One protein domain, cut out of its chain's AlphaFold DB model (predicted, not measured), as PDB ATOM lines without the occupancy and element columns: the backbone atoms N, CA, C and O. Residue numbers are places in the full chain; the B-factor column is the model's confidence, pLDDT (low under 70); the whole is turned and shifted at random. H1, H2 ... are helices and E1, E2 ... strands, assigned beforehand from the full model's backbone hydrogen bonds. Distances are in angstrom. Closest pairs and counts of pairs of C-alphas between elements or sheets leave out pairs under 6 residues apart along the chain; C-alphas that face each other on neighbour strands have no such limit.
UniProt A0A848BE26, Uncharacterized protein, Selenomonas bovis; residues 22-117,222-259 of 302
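What this domain is: This is residues 22 to 117 and 222 to 259 of the 302 residues of an uncharacterized protein of Selenomonas bovis (UniProt A0A848BE26). A small three-stranded sheet, E3, E2 and E5, sits in the middle, with the helix H1 crossing over its edge strand E5 and a long loop, residues 225 to 251, winding over one face. A small strand pair lies at each end of this sheet, E1 with E4 at one and E6 with E7 at the other; H2 is near the first pair and H3 near the second, and the longest axis runs between these ends. The printed part has 134 residues with three named helices and seven named strands, in the order E1 E2 E3 E4 H1 H2 E5 H3 E6 E7; the three-stranded sheet is mixed, in the order E3 E2 E5, and the two strand pairs are antiparallel. The class is mixed, helices and strands, with 63 of the 134 residues, under half, in named elements. The whole is compact, with a radius of gyration of the C-alphas of 15.2 A and spans of 46 by 32 by 29 A.

How they stand to each other: E1, residues 36 to 39, runs on into E2, residues 41 to 47, across a break of 1 residue, at 86 degrees. E3, residues 54 to 58, forms a hairpin with E2; they are antiparallel at 159 degrees, with N 57 and O 44 2.8 A apart, within hydrogen-bond range. E4, residues 65 to 68, is the antiparallel neighbour of E1 at 141 degrees, with N 37 and O 67 at 2.8 A. H1, residues 69 to 82, follows E4 by a tight link of 0 residues. E5, residues 98 to 103, is the parallel neighbour of E2 at 22 degrees, with N 45 and O 100 at 2.7 A. E3 and E5 are the edge strands of their sheet, and E2 is the inner one. H1 is on this sheet, over E5, at a height over the sheet of 6.0 A. On the local plane, H1 runs only just across the strands, at 62 degrees to E5. Their closest C-alphas, those of Thr 78 and Glu 101, are 6.4 A apart. H2, residues 89 to 93, is not on this sheet; its closest C-alpha to E1 is that of Ile 92, 6.0 A from that of Val 39. H3, residues 107 to 113, is apart from H1 and H2. E6, residues 222 to 224, and E7, residues 252 to 259, form an antiparallel hairpin at 127 degrees, with N 223 and O 253 at 2.8 A. The closest C-alphas of H3 and E7, those of Ala 107 and Glu 252, are 5.7 A apart. In H1, H2 and H3 every O i to N i+4 pair is within hydrogen-bond range.

Where its parts are: E1 begins at C-alpha 36, at (-37.550, 38.278, -15.630). E2 is 17.7 A long from first to last C-alpha, and E3 is 12.9 A. H1 is 20.0 A long, from Lys 69 to Leu 82. E5 is 16.7 A long and begins at C-alpha 98, at (-25.348, 45.046, -22.054). Residues 105 to 106 pair antiparallel with residues 253 to 254 of E7. E7, 18.2 A long, bends by 69 degrees at residue 256 and ends at C-alpha 259, at (-49.320, 43.953, -40.055).

The domain as a whole: The two C-alphas farthest apart, those of Ala 94 and Ala 116, are 47.6 A apart. Residues 118 to 221 are not printed, and C-alphas 117 and 222 are 14.8 A apart across this cut. The link from E6 to E7 is long, with 27 residues; within it, residues 229 to 230 pair antiparallel with residues 241 to 242. The mean pLDDT of the printed part is 88.8, and residues 22 to 31 and residue 236 are under 70.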
ATOM      1  N   GLU A  22     -46.778  46.952 -31.944       58.94
ATOM      2  CA  GLU A  22     -47.136  45.766 -31.166       58.94
ATOM      3  C   GLU A  22     -47.743  46.223 -29.828       58.94
ATOM      4  O   GLU A  22     -47.039  46.687 -28.932       58.94
ATOM      5  N   THR A  23     -49.065  46.125 -29.693       54.03
ATOM      6  CA  THR A  23     -49.776  46.480 -28.460       54.03
ATOM      7  C   THR A  23     -49.547  45.403 -27.403       54.03
ATOM      8  O   THR A  23     -50.050  44.287 -27.533       54.03
ATOM      9  N   VAL A  24     -48.809  45.739 -26.347       55.88
ATOM     10  CA  VAL A  24     -48.645  44.899 -25.152       55.88
ATOM     11  C   VAL A  24     -49.424  45.550 -24.005       55.88
ATOM     12  O   VAL A  24     -49.268  46.755 -23.804       55.88
ATOM     13  N   PRO A  25     -50.264  44.812 -23.253       56.12
ATOM     14  CA  PRO A  25     -51.006  45.389 -22.136       56.12
ATOM     15  C   PRO A  25     -50.048  45.993 -21.104       56.12
ATOM     16  O   PRO A  25     -48.989  45.424 -20.829       56.12
ATOM     17  N   TYR A  26     -50.420  47.144 -20.544       62.59
ATOM     18  CA  TYR A  26     -49.706  47.772 -19.435       62.59
ATOM     19  C   TYR A  26     -50.160  47.149 -18.112       62.59
ATOM     20  O   TYR A  26     -51.363  47.020 -17.880       62.59
ATOM     21  N   ALA A  27     -49.235  46.774 -17.230       61.28
ATOM     22  CA  ALA A  27     -49.575  46.335 -15.875       61.28
ATOM     23  C   ALA A  27     -48.527  46.807 -14.865       61.28
ATOM     24  O   ALA A  27     -47.361  46.936 -15.219       61.28
ATOM     25  N   PHE A  28     -48.938  46.996 -13.608       58.12
ATOM     26  CA  PHE A  28     -48.049  47.264 -12.475       58.12
ATOM     27  C   PHE A  28     -47.749  45.963 -11.718       58.12
ATOM     28  O   PHE A  28     -48.659  45.347 -11.161       58.12
ATOM     29  N   PHE A  29     -46.489  45.533 -11.670       66.25
ATOM     30  CA  PHE A  29     -46.024  44.460 -10.789       66.25
ATOM     31  C   PHE A  29     -44.520  44.562 -10.501       66.25
ATOM     32  O   PHE A  29     -43.714  44.994 -11.319       66.25
ATOM     33  N   LYS A  30     -44.099  44.056  -9.342       65.88
ATOM     34  CA  LYS A  30     -42.675  43.856  -9.051       65.88
ATOM     35  C   LYS A  30     -42.102  42.779  -9.993       65.88
ATOM     36  O   LYS A  30     -42.722  41.714 -10.076       65.88
ATOM     37  N   PRO A  31     -40.956  43.003 -10.672       69.06
ATOM     38  CA  PRO A  31     -40.348  42.010 -11.558       69.06
ATOM     39  C   PRO A  31     -40.266  40.630 -10.899       69.06
ATOM     40  O   PRO A  31     -39.908  40.522  -9.724       69.06
ATOM     41  N   ASN A  32     -40.628  39.580 -11.638       75.44
ATOM     42  CA  ASN A  32     -40.665  38.218 -11.116       75.44
ATOM     43  C   ASN A  32     -39.356  37.502 -11.480       75.44
ATOM     44  O   ASN A  32     -39.187  37.170 -12.654       75.44
ATOM     45  N   PRO A  33     -38.472  37.167 -10.521       74.75
ATOM     46  CA  PRO A  33     -37.187  36.519 -10.810       74.75
ATOM     47  C   PRO A  33     -37.307  35.168 -11.538       74.75
ATOM     48  O   PRO A  33     -36.371  34.717 -12.194       74.75
ATOM     49  N   ALA A  34     -38.464  34.501 -11.456       77.69
ATOM     50  CA  ALA A  34     -38.711  33.263 -12.192       77.69
ATOM     51  C   ALA A  34     -38.897  33.493 -13.707       77.69
ATOM     52  O   ALA A  34     -38.666  32.574 -14.502       77.69
ATOM     53  N   ARG A  35     -39.296  34.700 -14.122       77.94
ATOM     54  CA  ARG A  35     -39.615  35.070 -15.514       77.94
ATOM     55  C   ARG A  35     -38.660  36.114 -16.093       77.94
ATOM     56  O   ARG A  35     -38.354  36.045 -17.284       77.94
ATOM     57  N   ASP A  36     -38.215  37.039 -15.255       85.88
ATOM     58  CA  ASP A  36     -37.550  38.278 -15.630       85.88
ATOM     59  C   ASP A  36     -36.095  38.262 -15.145       85.88
ATOM     60  O   ASP A  36     -35.797  37.811 -14.038       85.88
ATOM     61  N   ILE A  37     -35.185  38.744 -15.986       89.56
ATOM     62  CA  ILE A  37     -33.742  38.782 -15.742       89.56
ATOM     63  C   ILE A  37     -33.321  40.248 -15.716       89.56
ATOM     64  O   ILE A  37     -33.573  40.964 -16.682       89.56
ATOM     65  N   ALA A  38     -32.692  40.687 -14.627       91.31
ATOM     66  CA  ALA A  38     -32.096  42.016 -14.541       91.31
ATOM     67  C   ALA A  38     -30.890  42.105 -15.487       91.31
ATOM     68  O   ALA A  38     -30.019  41.234 -15.476       91.31
ATOM     69  N   VAL A  39     -30.869  43.136 -16.326       91.88
ATOM     70  CA  VAL A  39     -29.824  43.385 -17.317       91.88
ATOM     71  C   VAL A  39     -29.393  44.846 -17.210       91.88
ATOM     72  O   VAL A  39     -30.224  45.755 -17.290       91.88
ATOM     73  N   ASN A  40     -28.084  45.080 -17.101       93.56
ATOM     74  CA  ASN A  40     -27.487  46.415 -17.124       93.56
ATOM     75  C   ASN A  40     -27.455  46.968 -18.565       93.56
ATOM     76  O   ASN A  40     -26.400  47.110 -19.187       93.56
ATOM     77  N   LEU A  41     -28.634  47.222 -19.130       93.31
ATOM     78  CA  LEU A  41     -28.824  47.678 -20.503       93.31
ATOM     79  C   LEU A  41     -28.326  49.123 -20.676       93.31
ATOM     80  O   LEU A  41     -28.790  50.041 -20.001       93.31
ATOM     81  N   ARG A  42     -27.384  49.335 -21.603       94.56
ATOM     82  CA  ARG A  42     -26.743  50.644 -21.834       94.56
ATOM     83  C   ARG A  42     -27.019  51.252 -23.191       94.56
ATOM     84  O   ARG A  42     -27.015  52.474 -23.320       94.56
ATOM     85  N   ALA A  43     -27.194  50.426 -24.208       95.69
ATOM     86  CA  ALA A  43     -27.348  50.909 -25.566       95.69
ATOM     87  C   ALA A  43     -28.066  49.886 -26.433       95.69
ATOM     88  O   ALA A  43     -28.264  48.735 -26.042       95.69
ATOM     89  N   LYS A  44     -28.375  50.321 -27.647       95.88
ATOM     90  CA  LYS A  44     -28.749  49.462 -28.752       95.88
ATOM     91  C   LYS A  44     -27.965  49.814 -30.004       95.88
ATOM     92  O   LYS A  44     -27.811  50.990 -30.322       95.88
ATOM     93  N   GLU A  45     -27.502  48.808 -30.724       97.38
ATOM     94  CA  GLU A  45     -26.869  48.944 -32.026       97.38
ATOM     95  C   GLU A  45     -27.821  48.485 -33.129       97.38
ATOM     96  O   GLU A  45     -28.349  47.375 -33.138       97.38
ATOM     97  N   TYR A  46     -28.076  49.397 -34.062       97.38
ATOM     98  CA  TYR A  46     -28.878  49.169 -35.252       97.38
ATOM     99  C   TYR A  46     -27.939  48.902 -36.423       97.38
ATOM    100  O   TYR A  46     -27.134  49.764 -36.772       97.38
ATOM    101  N   ARG A  47     -28.040  47.726 -37.041       97.50
ATOM    102  CA  ARG A  47     -27.153  47.275 -38.117       97.50
ATOM    103  C   ARG A  47     -27.916  47.138 -39.427       97.50
ATOM    104  O   ARG A  47     -28.869  46.363 -39.523       97.50
ATOM    105  N   CYS A  48     -27.468  47.867 -40.446       97.19
ATOM    106  CA  CYS A  48     -28.002  47.772 -41.797       97.19
ATOM    107  C   CYS A  48     -27.361  46.602 -42.556       97.19
ATOM    108  O   CYS A  48     -26.167  46.668 -42.853       97.19
ATOM    109  N   PRO A  49     -28.129  45.570 -42.956       95.69
ATOM    110  CA  PRO A  49     -27.568  44.416 -43.658       95.69
ATOM    111  C   PRO A  49     -27.155  44.724 -45.108       95.69
ATOM    112  O   PRO A  49     -26.447  43.930 -45.713       95.69
ATOM    113  N   ALA A  50     -27.588  45.854 -45.684       95.88
ATOM    114  CA  ALA A  50     -27.249  46.231 -47.060       95.88
ATOM    115  C   ALA A  50     -25.916  46.981 -47.182       95.88
ATOM    116  O   ALA A  50     -25.149  46.701 -48.095       95.88
ATOM    117  N   CYS A  51     -25.661  47.948 -46.297       97.06
ATOM    118  CA  CYS A  51     -24.483  48.820 -46.382       97.06
ATOM    119  C   CYS A  51     -23.517  48.677 -45.200       97.06
ATOM    120  O   CYS A  51     -22.519  49.387 -45.147       97.06
ATOM    121  N   GLY A  52     -23.822  47.819 -44.221       95.69
ATOM    122  CA  GLY A  52     -22.992  47.627 -43.030       95.69
ATOM    123  C   GLY A  52     -23.024  48.786 -42.030       95.69
ATOM    124  O   GLY A  52     -22.324  48.722 -41.024       95.69
ATOM    125  N   LYS A  53     -23.832  49.837 -42.260       96.69
ATOM    126  CA  LYS A  53     -23.983  50.958 -41.316       96.69
ATOM    127  C   LYS A  53     -24.401  50.437 -39.941       96.69
ATOM    128  O   LYS A  53     -25.389  49.708 -39.840       96.69
ATOM    129  N   VAL A  54     -23.694  50.882 -38.905       97.25
ATOM    130  CA  VAL A  54     -24.037  50.644 -37.502       97.25
ATOM    131  C   VAL A  54     -24.365  51.978 -36.841       97.25
ATOM    132  O   VAL A  54     -23.535  52.885 -36.834       97.25
ATOM    133  N   THR A  55     -25.568  52.099 -36.283       97.50
ATOM    134  CA  THR A  55     -25.991  53.260 -35.490       97.50
ATOM    135  C   THR A  55     -26.130  52.828 -34.035       97.50
ATOM    136  O   THR A  55     -27.007  52.030 -33.702       97.50
ATOM    137  N   ARG A  56     -25.273  53.359 -33.159       97.31
ATOM    138  CA  ARG A  56     -25.339  53.114 -31.715       97.31
ATOM    139  C   ARG A  56     -26.216  54.166 -31.040       97.31
ATOM    140  O   ARG A  56     -25.983  55.362 -31.179       97.31
ATOM    141  N   VAL A  57     -27.205  53.704 -30.287       96.69
ATOM    142  CA  VAL A  57     -28.187  54.518 -29.569       96.69
ATOM    143  C   VAL A  57     -28.007  54.261 -28.075       96.69
ATOM    144  O   VAL A  57     -28.366  53.177 -27.607       96.69
ATOM    145  N   PRO A  58     -27.422  55.198 -27.313       96.31
ATOM    146  CA  PRO A  58     -27.362  55.073 -25.863       96.31
ATOM    147  C   PRO A  58     -28.769  55.165 -25.263       96.31
ATOM    148  O   PRO A  58     -29.607  55.948 -25.716       96.31
ATOM    149  N   TYR A  59     -29.021  54.371 -24.226       93.75
ATOM    150  CA  TYR A  59     -30.256  54.427 -23.449       93.75
ATOM    151  C   TYR A  59     -30.078  55.265 -22.183       93.75
ATOM    152  O   TYR A  59     -28.984  55.356 -21.623       93.75
ATOM    153  N   ARG A  60     -31.172  55.875 -21.714       89.75
ATOM    154  CA  ARG A  60     -31.212  56.547 -20.412       89.75
ATOM    155  C   ARG A  60     -31.052  55.499 -19.323       89.75
ATOM    156  O   ARG A  60     -31.863  54.582 -19.210       89.75
ATOM    157  N   TYR A  61     -29.999  55.636 -18.531       82.69
ATOM    158  CA  TYR A  61     -29.719  54.689 -17.469       82.69
ATOM    159  C   TYR A  61     -30.473  55.067 -16.194       82.69
ATOM    160  O   TYR A  61     -30.240  56.132 -15.622       82.69
ATOM    161  N   HIS A  62     -31.336  54.166 -15.730       80.12
ATOM    162  CA  HIS A  62     -32.096  54.315 -14.485       80.12
ATOM    163  C   HIS A  62     -31.906  53.117 -13.535       80.12
ATOM    164  O   HIS A  62     -32.688  52.933 -12.609       80.12
ATOM    165  N   GLY A  63     -30.864  52.310 -13.761       80.44
ATOM    166  CA  GLY A  63     -30.653  51.020 -13.102       80.44
ATOM    167  C   GLY A  63     -30.868  49.850 -14.061       80.44
ATOM    168  O   GLY A  63     -30.861  50.028 -15.282       80.44
ATOM    169  N   ASP A  64     -31.046  48.654 -13.503       80.44
ATOM    170  CA  ASP A  64     -31.256  47.446 -14.298       80.44
ATOM    171  C   ASP A  64     -32.609  47.467 -15.017       80.44
ATOM    172  O   ASP A  64     -33.652  47.764 -14.431       80.44
ATOM    173  N   THR A  65     -32.585  47.091 -16.295       87.44
ATOM    174  CA  THR A  65     -33.786  46.826 -17.093       87.44
ATOM    175  C   THR A  65     -34.067  45.330 -17.080       87.44
ATOM    176  O   THR A  65     -33.172  44.514 -17.283       87.44
ATOM    177  N   TYR A  66     -35.317  44.951 -16.857       89.38
ATOM    178  CA  TYR A  66     -35.718  43.557 -16.744       89.38
ATOM    179  C   TYR A  66     -36.152  43.008 -18.098       89.38
ATOM    180  O   TYR A  66     -37.112  43.478 -18.710       89.38
ATOM    181  N   PHE A  67     -35.453  41.973 -18.548       91.06
ATOM    182  CA  PHE A  67     -35.785  41.237 -19.756       91.06
ATOM    183  C   PHE A  67     -36.643  40.032 -19.408       91.06
ATOM    184  O   PHE A  67     -36.286  39.225 -18.550       91.06
ATOM    185  N   SER A  68     -37.729  39.835 -20.148       89.25
ATOM    186  CA  SER A  68     -38.354  38.516 -20.213       89.25
ATOM    187  C   SER A  68     -37.352  37.506 -20.786       89.25
ATOM    188  O   SER A  68     -36.620  37.805 -21.737       89.25
ATOM    189  N   LYS A  69     -37.347  36.273 -20.266       89.19
ATOM    190  CA  LYS A  69     -36.526  35.176 -20.821       89.19
ATOM    191  C   LYS A  69     -36.700  35.011 -22.339       89.19
ATOM    192  O   LYS A  69     -35.731  34.721 -23.036       89.19
ATOM    193  N   GLY A  70     -37.913  35.227 -22.855       88.81
ATOM    194  CA  GLY A  70     -38.218  35.163 -24.286       88.81
ATOM    195  C   GLY A  70     -37.490  36.232 -25.107       88.81
ATOM    196  O   GLY A  70     -36.879  35.904 -26.126       88.81
ATOM    197  N   LYS A  71     -37.494  37.490 -24.645       89.62
ATOM    198  CA  LYS A  71     -36.771  38.593 -25.298       89.62
ATOM    199  C   LYS A  71     -35.262  38.418 -25.210       89.62
ATOM    200  O   LYS A  71     -34.600  38.562 -26.230       89.62
ATOM    201  N   LEU A  72     -34.729  38.005 -24.059       92.50
ATOM    202  CA  LEU A  72     -33.294  37.733 -23.925       92.50
ATOM    203  C   LEU A  72     -32.839  36.587 -24.849       92.50
ATOM    204  O   LEU A  72     -31.780  36.653 -25.464       92.50
ATOM    205  N   ALA A  73     -33.666  35.549 -25.016       92.19
ATOM    206  CA  ALA A  73     -33.394  34.481 -25.976       92.19
ATOM    207  C   ALA A  73     -33.485  34.952 -27.439       92.19
ATOM    208  O   ALA A  73     -32.763  34.437 -28.292       92.19
ATOM    209  N   ALA A  74     -34.376  35.898 -27.755       92.50
ATOM    210  CA  ALA A  74     -34.431  36.523 -29.076       92.50
ATOM    211  C   ALA A  74     -33.178  37.351 -29.360       92.50
ATOM    212  O   ALA A  74     -32.617  37.235 -30.445       92.50
ATOM    213  N   GLU A  75     -32.716  38.092 -28.360       94.81
ATOM    214  CA  GLU A  75     -31.491  38.878 -28.414       94.81
ATOM    215  C   GLU A  75     -30.266  37.995 -28.673       94.81
ATOM    216  O   GLU A  75     -29.510  38.238 -29.610       94.81
ATOM    217  N   ARG A  76     -30.148  36.870 -27.954       95.69
ATOM    218  CA  ARG A  76     -29.102  35.870 -28.212       95.69
ATOM    219  C   ARG A  76     -29.093  35.380 -29.660       95.69
ATOM    220  O   ARG A  76     -28.035  35.310 -30.270       95.69
ATOM    221  N   ARG A  77     -30.263  35.096 -30.244       95.94
ATOM    222  CA  ARG A  77     -30.348  34.700 -31.663       95.94
ATOM    223  C   ARG A  77     -29.878  35.806 -32.606       95.94
ATOM    224  O   ARG A  77     -29.383  35.495 -33.686       95.94
ATOM    225  N   THR A  78     -30.072  37.075 -32.252       95.25
ATOM    226  CA  THR A  78     -29.555  38.203 -33.037       95.25
ATOM    227  C   THR A  78     -28.032  38.270 -32.947       95.25
ATOM    228  O   THR A  78     -27.384  38.359 -33.985       95.25
ATOM    229  N   TYR A  79     -27.469  38.132 -31.746       97.12
ATOM    230  CA  TYR A  79     -26.023  38.022 -31.532       97.12
ATOM    231  C   TYR A  79     -25.402  36.879 -32.344       97.12
ATOM    232  O   TYR A  79     -24.461  37.111 -33.101       97.12
ATOM    233  N   ASP A  80     -25.987  35.679 -32.270       96.25
ATOM    234  CA  ASP A  80     -25.518  34.499 -33.007       96.25
ATOM    235  C   ASP A  80     -25.518  34.753 -34.528       96.25
ATOM    236  O   ASP A  80     -24.551  34.438 -35.220       96.25
ATOM    237  N   LYS A  81     -26.579  35.382 -35.063       94.69
ATOM    238  CA  LYS A  81     -26.674  35.755 -36.490       94.69
ATOM    239  C   LYS A  81     -25.628  36.782 -36.917       94.69
ATOM    240  O   LYS A  81     -25.252  36.806 -38.086       94.69
ATOM    241  N   LEU A  82     -25.214  37.648 -35.999       94.94
ATOM    242  CA  LEU A  82     -24.200  38.673 -36.229       94.94
ATOM    243  C   LEU A  82     -22.774  38.160 -35.977       94.94
ATOM    244  O   LEU A  82     -21.824  38.879 -36.274       94.94
ATOM    245  N   GLY A  83     -22.615  36.944 -35.443       95.44
ATOM    246  CA  GLY A  83     -21.316  36.404 -35.037       95.44
ATOM    247  C   GLY A  83     -20.705  37.128 -33.831       95.44
ATOM    248  O   GLY A  83     -19.484  37.179 -33.711       95.44
ATOM    249  N   LEU A  84     -21.536  37.720 -32.965       95.56
ATOM    250  CA  LEU A  84     -21.109  38.448 -31.768       95.56
ATOM    251  C   LEU A  84     -21.114  37.541 -30.529       95.56
ATOM    252  O   LEU A  84     -21.949  36.645 -30.410       95.56
ATOM    253  N   ASP A  85     -20.219  37.812 -29.574       94.81
ATOM    254  CA  ASP A  85     -20.205  37.125 -28.276       94.81
ATOM    255  C   ASP A  85     -21.389  37.579 -27.415       94.81
ATOM    256  O   ASP A  85     -21.458  38.734 -26.987       94.81
ATOM    257  N   PHE A  86     -22.338  36.674 -27.170       95.88
ATOM    258  CA  PHE A  86     -23.461  36.948 -26.281       95.88
ATOM    259  C   PHE A  86     -23.020  36.828 -24.810       95.88
ATOM    260  O   PHE A  86     -22.538  35.761 -24.415       95.88
ATOM    261  N   PRO A  87     -23.236  37.855 -23.961       93.62
ATOM    262  CA  PRO A  87     -22.840  37.808 -22.556       93.62
ATOM    263  C   PRO A  87     -23.407  36.584 -21.826       93.62
ATOM    264  O   PRO A  87     -24.608  36.305 -21.862       93.62
ATOM    265  N   THR A  88     -22.548  35.842 -21.126       93.75
ATOM    266  CA  THR A  88     -22.997  34.691 -20.332       93.75
ATOM    267  C   THR A  88     -23.894  35.147 -19.180       93.75
ATOM    268  O   THR A  88     -23.786  36.271 -18.690       93.75
ATOM    269  N   MET A  89     -24.744  34.251 -18.672       92.81
ATOM    270  CA  MET A  89     -25.618  34.577 -17.536       92.81
ATOM    271  C   MET A  89     -24.844  35.044 -16.294       92.81
ATOM    272  O   MET A  89     -25.353  35.877 -15.551       92.81
ATOM    273  N   GLY A  90     -23.616  34.551 -16.084       93.19
ATOM    274  CA  GLY A  90     -22.745  35.021 -15.004       93.19
ATOM    275  C   GLY A  90     -22.293  36.471 -15.196       93.19
ATOM    276  O   GLY A  90     -22.330  37.243 -14.246       93.19
ATOM    277  N   ARG A  91     -21.945  36.860 -16.431       94.50
ATOM    278  CA  ARG A  91     -21.571  38.242 -16.787       94.50
ATOM    279  C   ARG A  91     -22.757  39.200 -16.664       94.50
ATOM    280  O   ARG A  91     -22.618  40.285 -16.109       94.50
ATOM    281  N   ILE A  92     -23.943  38.763 -17.096       93.88
ATOM    282  CA  ILE A  92     -25.193  39.520 -16.920       93.88
ATOM    283  C   ILE A  92     -25.493  39.719 -15.427       93.88
ATOM    284  O   ILE A  92     -25.741  40.844 -15.004       93.88
ATOM    285  N   ALA A  93     -25.411  38.660 -14.613       90.69
ATOM    286  CA  ALA A  93     -25.655  38.737 -13.169       90.69
ATOM    287  C   ALA A  93     -24.607  39.579 -12.416       90.69
ATOM    288  O   ALA A  93     -24.929  40.181 -11.396       90.69
ATOM    289  N   ALA A  94     -23.374  39.647 -12.925       93.38
ATOM    290  CA  ALA A  94     -22.328  40.532 -12.415       93.38
ATOM    291  C   ALA A  94     -22.544  42.012 -12.792       93.38
ATOM    292  O   ALA A  94     -21.767  42.868 -12.374       93.38
ATOM    293  N   GLY A  95     -23.587  42.324 -13.570       91.44
ATOM    294  CA  GLY A  95     -23.921  43.687 -13.968       91.44
ATOM    295  C   GLY A  95     -23.027  44.233 -15.080       91.44
ATOM    296  O   GLY A  95     -22.858  45.449 -15.173       91.44
ATOM    297  N   GLU A  96     -22.443  43.383 -15.930       94.69
ATOM    298  CA  GLU A  96     -21.697  43.880 -17.088       94.69
ATOM    299  C   GLU A  96     -22.600  44.690 -18.040       94.69
ATOM    300  O   GLU A  96     -23.757  44.313 -18.259       94.69
ATOM    301  N   PRO A  97     -22.096  45.796 -18.626       94.31
ATOM    302  CA  PRO A  97     -22.830  46.572 -19.618       94.31
ATOM    303  C   PRO A  97     -23.359  45.713 -20.770       94.31
ATOM    304  O   PRO A  97     -22.595  45.056 -21.475       94.31
ATOM    305  N   PHE A  98     -24.665  45.781 -20.999       94.94
ATOM    306  CA  PHE A  98     -25.348  45.046 -22.054       94.94
ATOM    307  C   PHE A  98     -25.760  45.980 -23.198       94.94
ATOM    308  O   PHE A  98     -26.189  47.118 -22.972       94.94
ATOM    309  N   VAL A  99     -25.644  45.496 -24.433       95.56
ATOM    310  CA  VAL A  99     -26.022  46.215 -25.655       95.56
ATOM    311  C   VAL A  99     -27.068  45.378 -26.380       95.56
ATOM    312  O   VAL A  99     -26.858  44.198 -26.591       95.56
ATOM    313  N   ASN A 100     -28.209  45.956 -26.741       94.50
ATOM    314  CA  ASN A 100     -29.133  45.276 -27.646       94.50
ATOM    315  C   ASN A 100     -28.654  45.411 -29.089       94.50
ATOM    316  O   ASN A 100     -28.101  46.432 -29.481       94.50
ATOM    317  N   GLU A 101     -28.971  44.433 -29.909       95.94
ATOM    318  CA  GLU A 101     -28.642  44.351 -31.315       95.94
ATOM    319  C   GLU A 101     -29.937  44.281 -32.122       95.94
ATOM    320  O   GLU A 101     -30.885  43.560 -31.808       95.94
ATOM    321  N   ALA A 102     -30.001  45.045 -33.204       94.56
ATOM    322  CA  ALA A 102     -31.122  45.001 -34.125       94.56
ATOM    323  C   ALA A 102     -30.641  45.068 -35.563       94.56
ATOM    324  O   ALA A 102     -29.833  45.917 -35.927       94.56
ATOM    325  N   VAL A 103     -31.198  44.199 -36.403       95.94
ATOM    326  CA  VAL A 103     -30.872  44.135 -37.829       95.94
ATOM    327  C   VAL A 103     -32.064  44.627 -38.635       95.94
ATOM    328  O   VAL A 103     -33.138  44.028 -38.583       95.94
ATOM    329  N   GLY A 104     -31.878  45.720 -39.367       95.69
ATOM    330  CA  GLY A 104     -32.915  46.358 -40.179       95.69
ATOM    331  C   GLY A 104     -32.302  47.329 -41.179       95.69
ATOM    332  O   GLY A 104     -31.175  47.776 -40.994       95.69
ATOM    333  N   TYR A 105     -33.005  47.659 -42.259       97.38
ATOM    334  CA  TYR A 105     -32.457  48.572 -43.266       97.38
ATOM    335  C   TYR A 105     -32.435  50.009 -42.741       97.38
ATOM    336  O   TYR A 105     -33.434  50.488 -42.210       97.38
ATOM    337  N   CYS A 106     -31.319  50.720 -42.915       96.94
ATOM    338  CA  CYS A 106     -31.298  52.166 -42.690       96.94
ATOM    339  C   CYS A 106     -32.167  52.879 -43.740       96.94
ATOM    340  O   CYS A 106     -32.384  52.340 -44.827       96.94
ATOM    341  N   ALA A 107     -32.613  54.104 -43.454       95.19
ATOM    342  CA  ALA A 107     -33.496  54.867 -44.345       95.19
ATOM    343  C   ALA A 107     -33.019  54.945 -45.812       95.19
ATOM    344  O   ALA A 107     -33.829  54.800 -46.726       95.19
ATOM    345  N   ALA A 108     -31.712  55.109 -46.056       96.12
ATOM    346  CA  ALA A 108     -31.157  55.157 -47.412       96.12
ATOM    347  C   ALA A 108     -31.337  53.824 -48.164       96.12
ATOM    348  O   ALA A 108     -31.901  53.798 -49.255       96.12
ATOM    349  N   CYS A 109     -30.927  52.706 -47.555       96.88
ATOM    350  CA  CYS A 109     -31.077  51.383 -48.165       96.88
ATOM    351  C   CYS A 109     -32.542  50.938 -48.241       96.88
ATOM    352  O   CYS A 109     -32.914  50.227 -49.169       96.88
ATOM    353  N   ALA A 110     -33.377  51.350 -47.284       96.00
ATOM    354  CA  ALA A 110     -34.814  51.113 -47.323       96.00
ATOM    355  C   ALA A 110     -35.458  51.836 -48.512       96.00
ATOM    356  O   ALA A 110     -36.224  51.224 -49.249       96.00
ATOM    357  N   LYS A 111     -35.098  53.101 -48.768       94.88
ATOM    358  CA  LYS A 111     -35.583  53.844 -49.940       94.88
ATOM    359  C   LYS A 111     -35.248  53.126 -51.251       94.88
ATOM    360  O   LYS A 111     -36.118  52.997 -52.101       94.88
ATOM    361  N   GLU A 112     -34.017  52.642 -51.391       94.75
ATOM    362  CA  GLU A 112     -33.558  51.933 -52.592       94.75
ATOM    363  C   GLU A 112     -34.231  50.563 -52.765       94.75
ATOM    364  O   GLU A 112     -34.689  50.228 -53.853       94.75
ATOM    365  N   ARG A 113     -34.307  49.765 -51.694       93.00
ATOM    366  CA  ARG A 113     -34.732  48.355 -51.772       93.00
ATOM    367  C   ARG A 113     -36.226  48.138 -51.581       93.00
ATOM    368  O   ARG A 113     -36.769  47.167 -52.093       93.00
ATOM    369  N   LEU A 114     -36.865  48.989 -50.786       94.12
ATOM    370  CA  LEU A 114     -38.264  48.852 -50.386       94.12
ATOM    371  C   LEU A 114     -39.140  49.920 -51.036       94.12
ATOM    372  O   LEU A 114     -40.308  49.649 -51.289       94.12
ATOM    373  N   GLY A 115     -38.600  51.113 -51.315       89.81
ATOM    374  CA  GLY A 115     -39.383  52.268 -51.765       89.81
ATOM    375  C   GLY A 115     -40.121  52.051 -53.088       89.81
ATOM    376  O   GLY A 115     -41.259  52.487 -53.218       89.81
ATOM    377  N   ALA A 116     -39.507  51.328 -54.028       88.12
ATOM    378  CA  ALA A 116     -40.099  50.958 -55.319       88.12
ATOM    379  C   ALA A 116     -40.520  49.476 -55.374       88.12
ATOM    380  O   ALA A 116     -40.508  48.856 -56.434       88.12
ATOM    381  N   SER A 117     -40.814  48.869 -54.220       92.06
ATOM    382  CA  SER A 117     -41.247  47.475 -54.177       92.06
ATOM    383  C   SER A 117     -42.627  47.308 -54.821       92.06
ATOM    384  O   SER A 117     -43.579  47.987 -54.440       92.06
ATOM    385  N   ALA A 222     -40.986  51.334 -40.860       91.81
ATOM    386  CA  ALA A 222     -40.081  52.282 -40.228       91.81
ATOM    387  C   ALA A 222     -40.292  52.313 -38.710       91.81
ATOM    388  O   ALA A 222     -41.416  52.382 -38.216       91.81
ATOM    389  N   ARG A 223     -39.194  52.311 -37.960       89.19
ATOM    390  CA  ARG A 223     -39.179  52.555 -36.522       89.19
ATOM    391  C   ARG A 223     -38.078  53.553 -36.208       89.19
ATOM    392  O   ARG A 223     -36.922  53.349 -36.582       89.19
ATOM    393  N   SER A 224     -38.448  54.613 -35.498       90.62
ATOM    394  CA  SER A 224     -37.488  55.581 -34.977       90.62
ATOM    395  C   SER A 224     -36.548  54.914 -33.974       90.62
ATOM    396  O   SER A 224     -36.983  54.130 -33.127       90.62
ATOM    397  N   THR A 225     -35.267  55.274 -34.012       91.94
ATOM    398  CA  THR A 225     -34.285  54.908 -32.979       91.94
ATOM    399  C   THR A 225     -34.658  55.424 -31.588       91.94
ATOM    400  O   THR A 225     -34.150  54.909 -30.596       91.94
ATOM    401  N   HIS A 226     -35.542  56.424 -31.514       90.06
ATOM    402  CA  HIS A 226     -36.055  57.001 -30.269       90.06
ATOM    403  C   HIS A 226     -37.367  56.382 -29.796       90.06
ATOM    404  O   HIS A 226     -37.835  56.725 -28.711       90.06
ATOM    405  N   ALA A 227     -37.965  55.485 -30.584       85.81
ATOM    406  CA  ALA A 227     -39.161  54.784 -30.153       85.81
ATOM    407  C   ALA A 227     -38.844  53.982 -28.877       85.81
ATOM    408  O   ALA A 227     -37.852  53.241 -28.871       85.81
ATOM    409  N   PRO A 228     -39.674  54.078 -27.821       84.62
ATOM    410  CA  PRO A 228     -39.512  53.256 -26.631       84.62
ATOM    411  C   PRO A 228     -39.447  51.773 -27.000       84.62
ATOM    412  O   PRO A 228     -40.104  51.310 -27.944       84.62
ATOM    413  N   GLU A 229     -38.643  51.006 -26.271       82.75
ATOM    414  CA  GLU A 229     -38.512  49.576 -26.508       82.75
ATOM    415  C   GLU A 229     -38.838  48.762 -25.270       82.75
ATOM    416  O   GLU A 229     -38.221  48.943 -24.226       82.75
ATOM    417  N   SER A 230     -39.779  47.825 -25.413       85.38
ATOM    418  CA  SER A 230     -40.071  46.847 -24.374       85.38
ATOM    419  C   SER A 230     -39.163  45.617 -24.485       85.38
ATOM    420  O   SER A 230     -39.070  44.971 -25.534       85.38
ATOM    421  N   MET A 231     -38.557  45.262 -23.356       86.94
ATOM    422  CA  MET A 231     -37.781  44.048 -23.086       86.94
ATOM    423  C   MET A 231     -38.663  42.886 -22.611       86.94
ATOM    424  O   MET A 231     -38.179  41.838 -22.172       86.94
ATOM    425  N   SER A 232     -39.978  43.033 -22.747       82.69
ATOM    426  CA  SER A 232     -40.981  42.023 -22.436       82.69
ATOM    427  C   SER A 232     -41.788  41.675 -23.687       82.69
ATOM    428  O   SER A 232     -42.083  42.524 -24.525       82.69
ATOM    429  N   ASP A 233     -42.092  40.395 -23.856       75.38
ATOM    430  CA  ASP A 233     -42.927  39.860 -24.934       75.38
ATOM    431  C   ASP A 233     -44.419  39.811 -24.570       75.38
ATOM    432  O   ASP A 233     -45.251  39.572 -25.441       75.38
ATOM    433  N   LYS A 234     -44.762  40.019 -23.292       72.44
ATOM    434  CA  LYS A 234     -46.115  39.777 -22.760       72.44
ATOM    435  C   LYS A 234     -46.778  40.985 -22.123       72.44
ATOM    436  O   LYS A 234     -48.002  41.040 -22.089       72.44
ATOM    437  N   VAL A 235     -45.998  41.915 -21.578       71.06
ATOM    438  CA  VAL A 235     -46.520  43.059 -20.816       71.06
ATOM    439  C   VAL A 235     -45.577  44.247 -20.939       71.06
ATOM    440  O   VAL A 235     -44.373  44.072 -20.774       71.06
ATOM    441  N   TYR A 236     -46.112  45.444 -21.155       68.69
ATOM    442  CA  TYR A 236     -45.356  46.684 -21.031       68.69
ATOM    443  C   TYR A 236     -45.321  47.139 -19.560       68.69
ATOM    444  O   TYR A 236     -46.360  47.229 -18.911       68.69
ATOM    445  N   HIS A 237     -44.132  47.437 -19.030       74.94
ATOM    446  CA  HIS A 237     -43.921  47.877 -17.642       74.94
ATOM    447  C   HIS A 237     -42.720  48.836 -17.552       74.94
ATOM    448  O   HIS A 237     -41.752  48.645 -18.289       74.94
ATOM    449  N   GLU A 238     -42.724  49.794 -16.612       76.31
ATOM    450  CA  GLU A 238     -41.631  50.769 -16.376       76.31
ATOM    451  C   GLU A 238     -40.230  50.137 -16.225       76.31
ATOM    452  O   GLU A 238     -39.280  50.625 -16.823       76.31
ATOM    453  N   TYR A 239     -40.093  48.999 -15.534       81.06
ATOM    454  CA  TYR A 239     -38.822  48.271 -15.401       81.06
ATOM    455  C   TYR A 239     -38.413  47.455 -16.631       81.06
ATOM    456  O   TYR A 239     -37.334  46.874 -16.650       81.06
ATOM    457  N   THR A 240     -39.278  47.354 -17.637       83.44
ATOM    458  CA  THR A 240     -39.043  46.557 -18.853       83.44
ATOM    459  C   THR A 240     -38.968  47.430 -20.099       83.44
ATOM    460  O   THR A 240     -38.917  46.893 -21.198       83.44
ATOM    461  N   VAL A 241     -38.998  48.757 -19.960       85.50
ATOM    462  CA  VAL A 241     -38.899  49.688 -21.084       85.50
ATOM    463  C   VAL A 241     -37.583  50.448 -21.034       85.50
ATOM    464  O   VAL A 241     -37.153  50.909 -19.981       85.50
ATOM    465  N   ALA A 242     -36.958  50.594 -22.197       88.44
ATOM    466  CA  ALA A 242     -35.797  51.444 -22.389       88.44
ATOM    467  C   ALA A 242     -36.157  52.643 -23.271       88.44
ATOM    468  O   ALA A 242     -36.851  52.507 -24.284       88.44
ATOM    469  N   PHE A 243     -35.649  53.814 -22.888       90.88
ATOM    470  CA  PHE A 243     -35.788  55.063 -23.634       90.88
ATOM    471  C   PHE A 243     -34.416  55.528 -24.114       90.88
ATOM    472  O   PHE A 243     -33.445  55.479 -23.356       90.88
ATOM    473  N   ALA A 244     -34.332  56.013 -25.352       92.56
ATOM    474  CA  ALA A 244     -33.112  56.621 -25.878       92.56
ATOM    475  C   ALA A 244     -32.689  57.850 -25.048       92.56
ATOM    476  O   ALA A 244     -33.528  58.611 -24.542       92.56
ATOM    477  N   ALA A 245     -31.375  58.043 -24.900       93.94
ATOM    478  CA  ALA A 245     -30.816  59.278 -24.360       93.94
ATOM    479  C   ALA A 245     -31.248  60.477 -25.222       93.94
ATOM    480  O   ALA A 245     -31.551  60.328 -26.403       93.94
ATOM    481  N   ALA A 246     -31.333  61.664 -24.620       92.00
ATOM    482  CA  ALA A 246     -31.887  62.840 -25.297       92.00
ATOM    483  C   ALA A 246     -31.057  63.292 -26.515       92.00
ATOM    484  O   ALA A 246     -31.619  63.822 -27.471       92.00
ATOM    485  N   ASP A 247     -29.748  63.060 -26.465       92.69
ATOM    486  CA  ASP A 247     -28.730  63.391 -27.464       92.69
ATOM    487  C   ASP A 247     -28.429  62.241 -28.441       92.69
ATOM    488  O   ASP A 247     -27.567  62.370 -29.311       92.69
ATOM    489  N   ALA A 248     -29.126  61.107 -28.319       93.50
ATOM    490  CA  ALA A 248     -28.936  59.977 -29.213       93.50
ATOM    491  C   ALA A 248     -29.278  60.349 -30.674       93.50
ATOM    492  O   ALA A 248     -30.122  61.215 -30.929       93.50
ATOM    493  N   PRO A 249     -28.683  59.671 -31.674       92.88
ATOM    494  CA  PRO A 249     -29.006  59.920 -33.076       92.88
ATOM    495  C   PRO A 249     -30.466  59.556 -33.381       92.88
ATOM    496  O   PRO A 249     -30.922  58.450 -33.073       92.88
ATOM    497  N   ARG A 250     -31.203  60.485 -34.004       93.69
ATOM    498  CA  ARG A 250     -32.589  60.302 -34.469       93.69
ATOM    499  C   ARG A 250     -32.587  59.819 -35.914       93.69
ATOM    500  O   ARG A 250     -32.425  60.609 -36.835       93.69
ATOM    501  N   GLU A 251     -32.762  58.518 -36.101       94.25
ATOM    502  CA  GLU A 251     -32.807  57.883 -37.417       94.25
ATOM    503  C   GLU A 251     -34.004  56.932 -37.513       94.25
ATOM    504  O   GLU A 251     -34.539  56.482 -36.499       94.25
ATOM    505  N   GLU A 252     -34.400  56.586 -38.736       93.56
ATOM    506  CA  GLU A 252     -35.354  55.507 -38.993       93.56
ATOM    507  C   GLU A 252     -34.626  54.244 -39.458       93.56
ATOM    508  O   GLU A 252     -33.792  54.280 -40.372       93.56
ATOM    509  N   PHE A 253     -35.003  53.112 -38.864       95.38
ATOM    510  CA  PHE A 253     -34.644  51.780 -39.338       95.38
ATOM    511  C   PHE A 253     -35.899  50.981 -39.678       95.38
ATOM    512  O   PHE A 253     -36.918  51.083 -39.000       95.38
ATOM    513  N   TYR A 254     -35.814  50.174 -40.730       95.38
ATOM    514  CA  TYR A 254     -36.937  49.448 -41.305       95.38
ATOM    515  C   TYR A 254     -36.809  47.968 -40.962       95.38
ATOM    516  O   TYR A 254     -35.801  47.329 -41.283       95.38
ATOM    517  N   PHE A 255     -37.831  47.430 -40.298       93.19
ATOM    518  CA  PHE A 255     -37.842  46.062 -39.780       93.19
ATOM    519  C   PHE A 255     -39.057  45.296 -40.288       93.19
ATOM    520  O   PHE A 255     -40.142  45.880 -40.328       93.19
ATOM    521  N   PRO A 256     -38.927  43.993 -40.593       92.88
ATOM    522  CA  PRO A 256     -40.085  43.163 -40.887       92.88
ATOM    523  C   PRO A 256     -41.005  43.110 -39.662       92.88
ATOM    524  O   PRO A 256     -40.581  42.755 -38.558       92.88
ATOM    525  N   ARG A 257     -42.271  43.472 -39.858       90.50
ATOM    526  CA  ARG A 257     -43.325  43.458 -38.844       90.50
ATOM    527  C   ARG A 257     -44.549  42.746 -39.378       90.50
ATOM    528  O   ARG A 257     -44.832  42.790 -40.572       90.50
ATOM    529  N   ARG A 258     -45.276  42.103 -38.465       92.00
ATOM    530  CA  ARG A 258     -46.614  41.588 -38.747       92.00
ATOM    531  C   ARG A 258     -47.574  42.770 -38.768       92.00
ATOM    532  O   ARG A 258     -47.608  43.531 -37.808       92.00
ATOM    533  N   VAL A 259     -48.326  42.901 -39.849       92.25
ATOM    534  CA  VAL A 259     -49.320  43.953 -40.055       92.25
ATOM    535  C   VAL A 259     -50.683  43.288 -40.176       92.25
ATOM    536  O   VAL A 259     -50.844  42.314 -40.913       92.25
TER     537      VAL A 259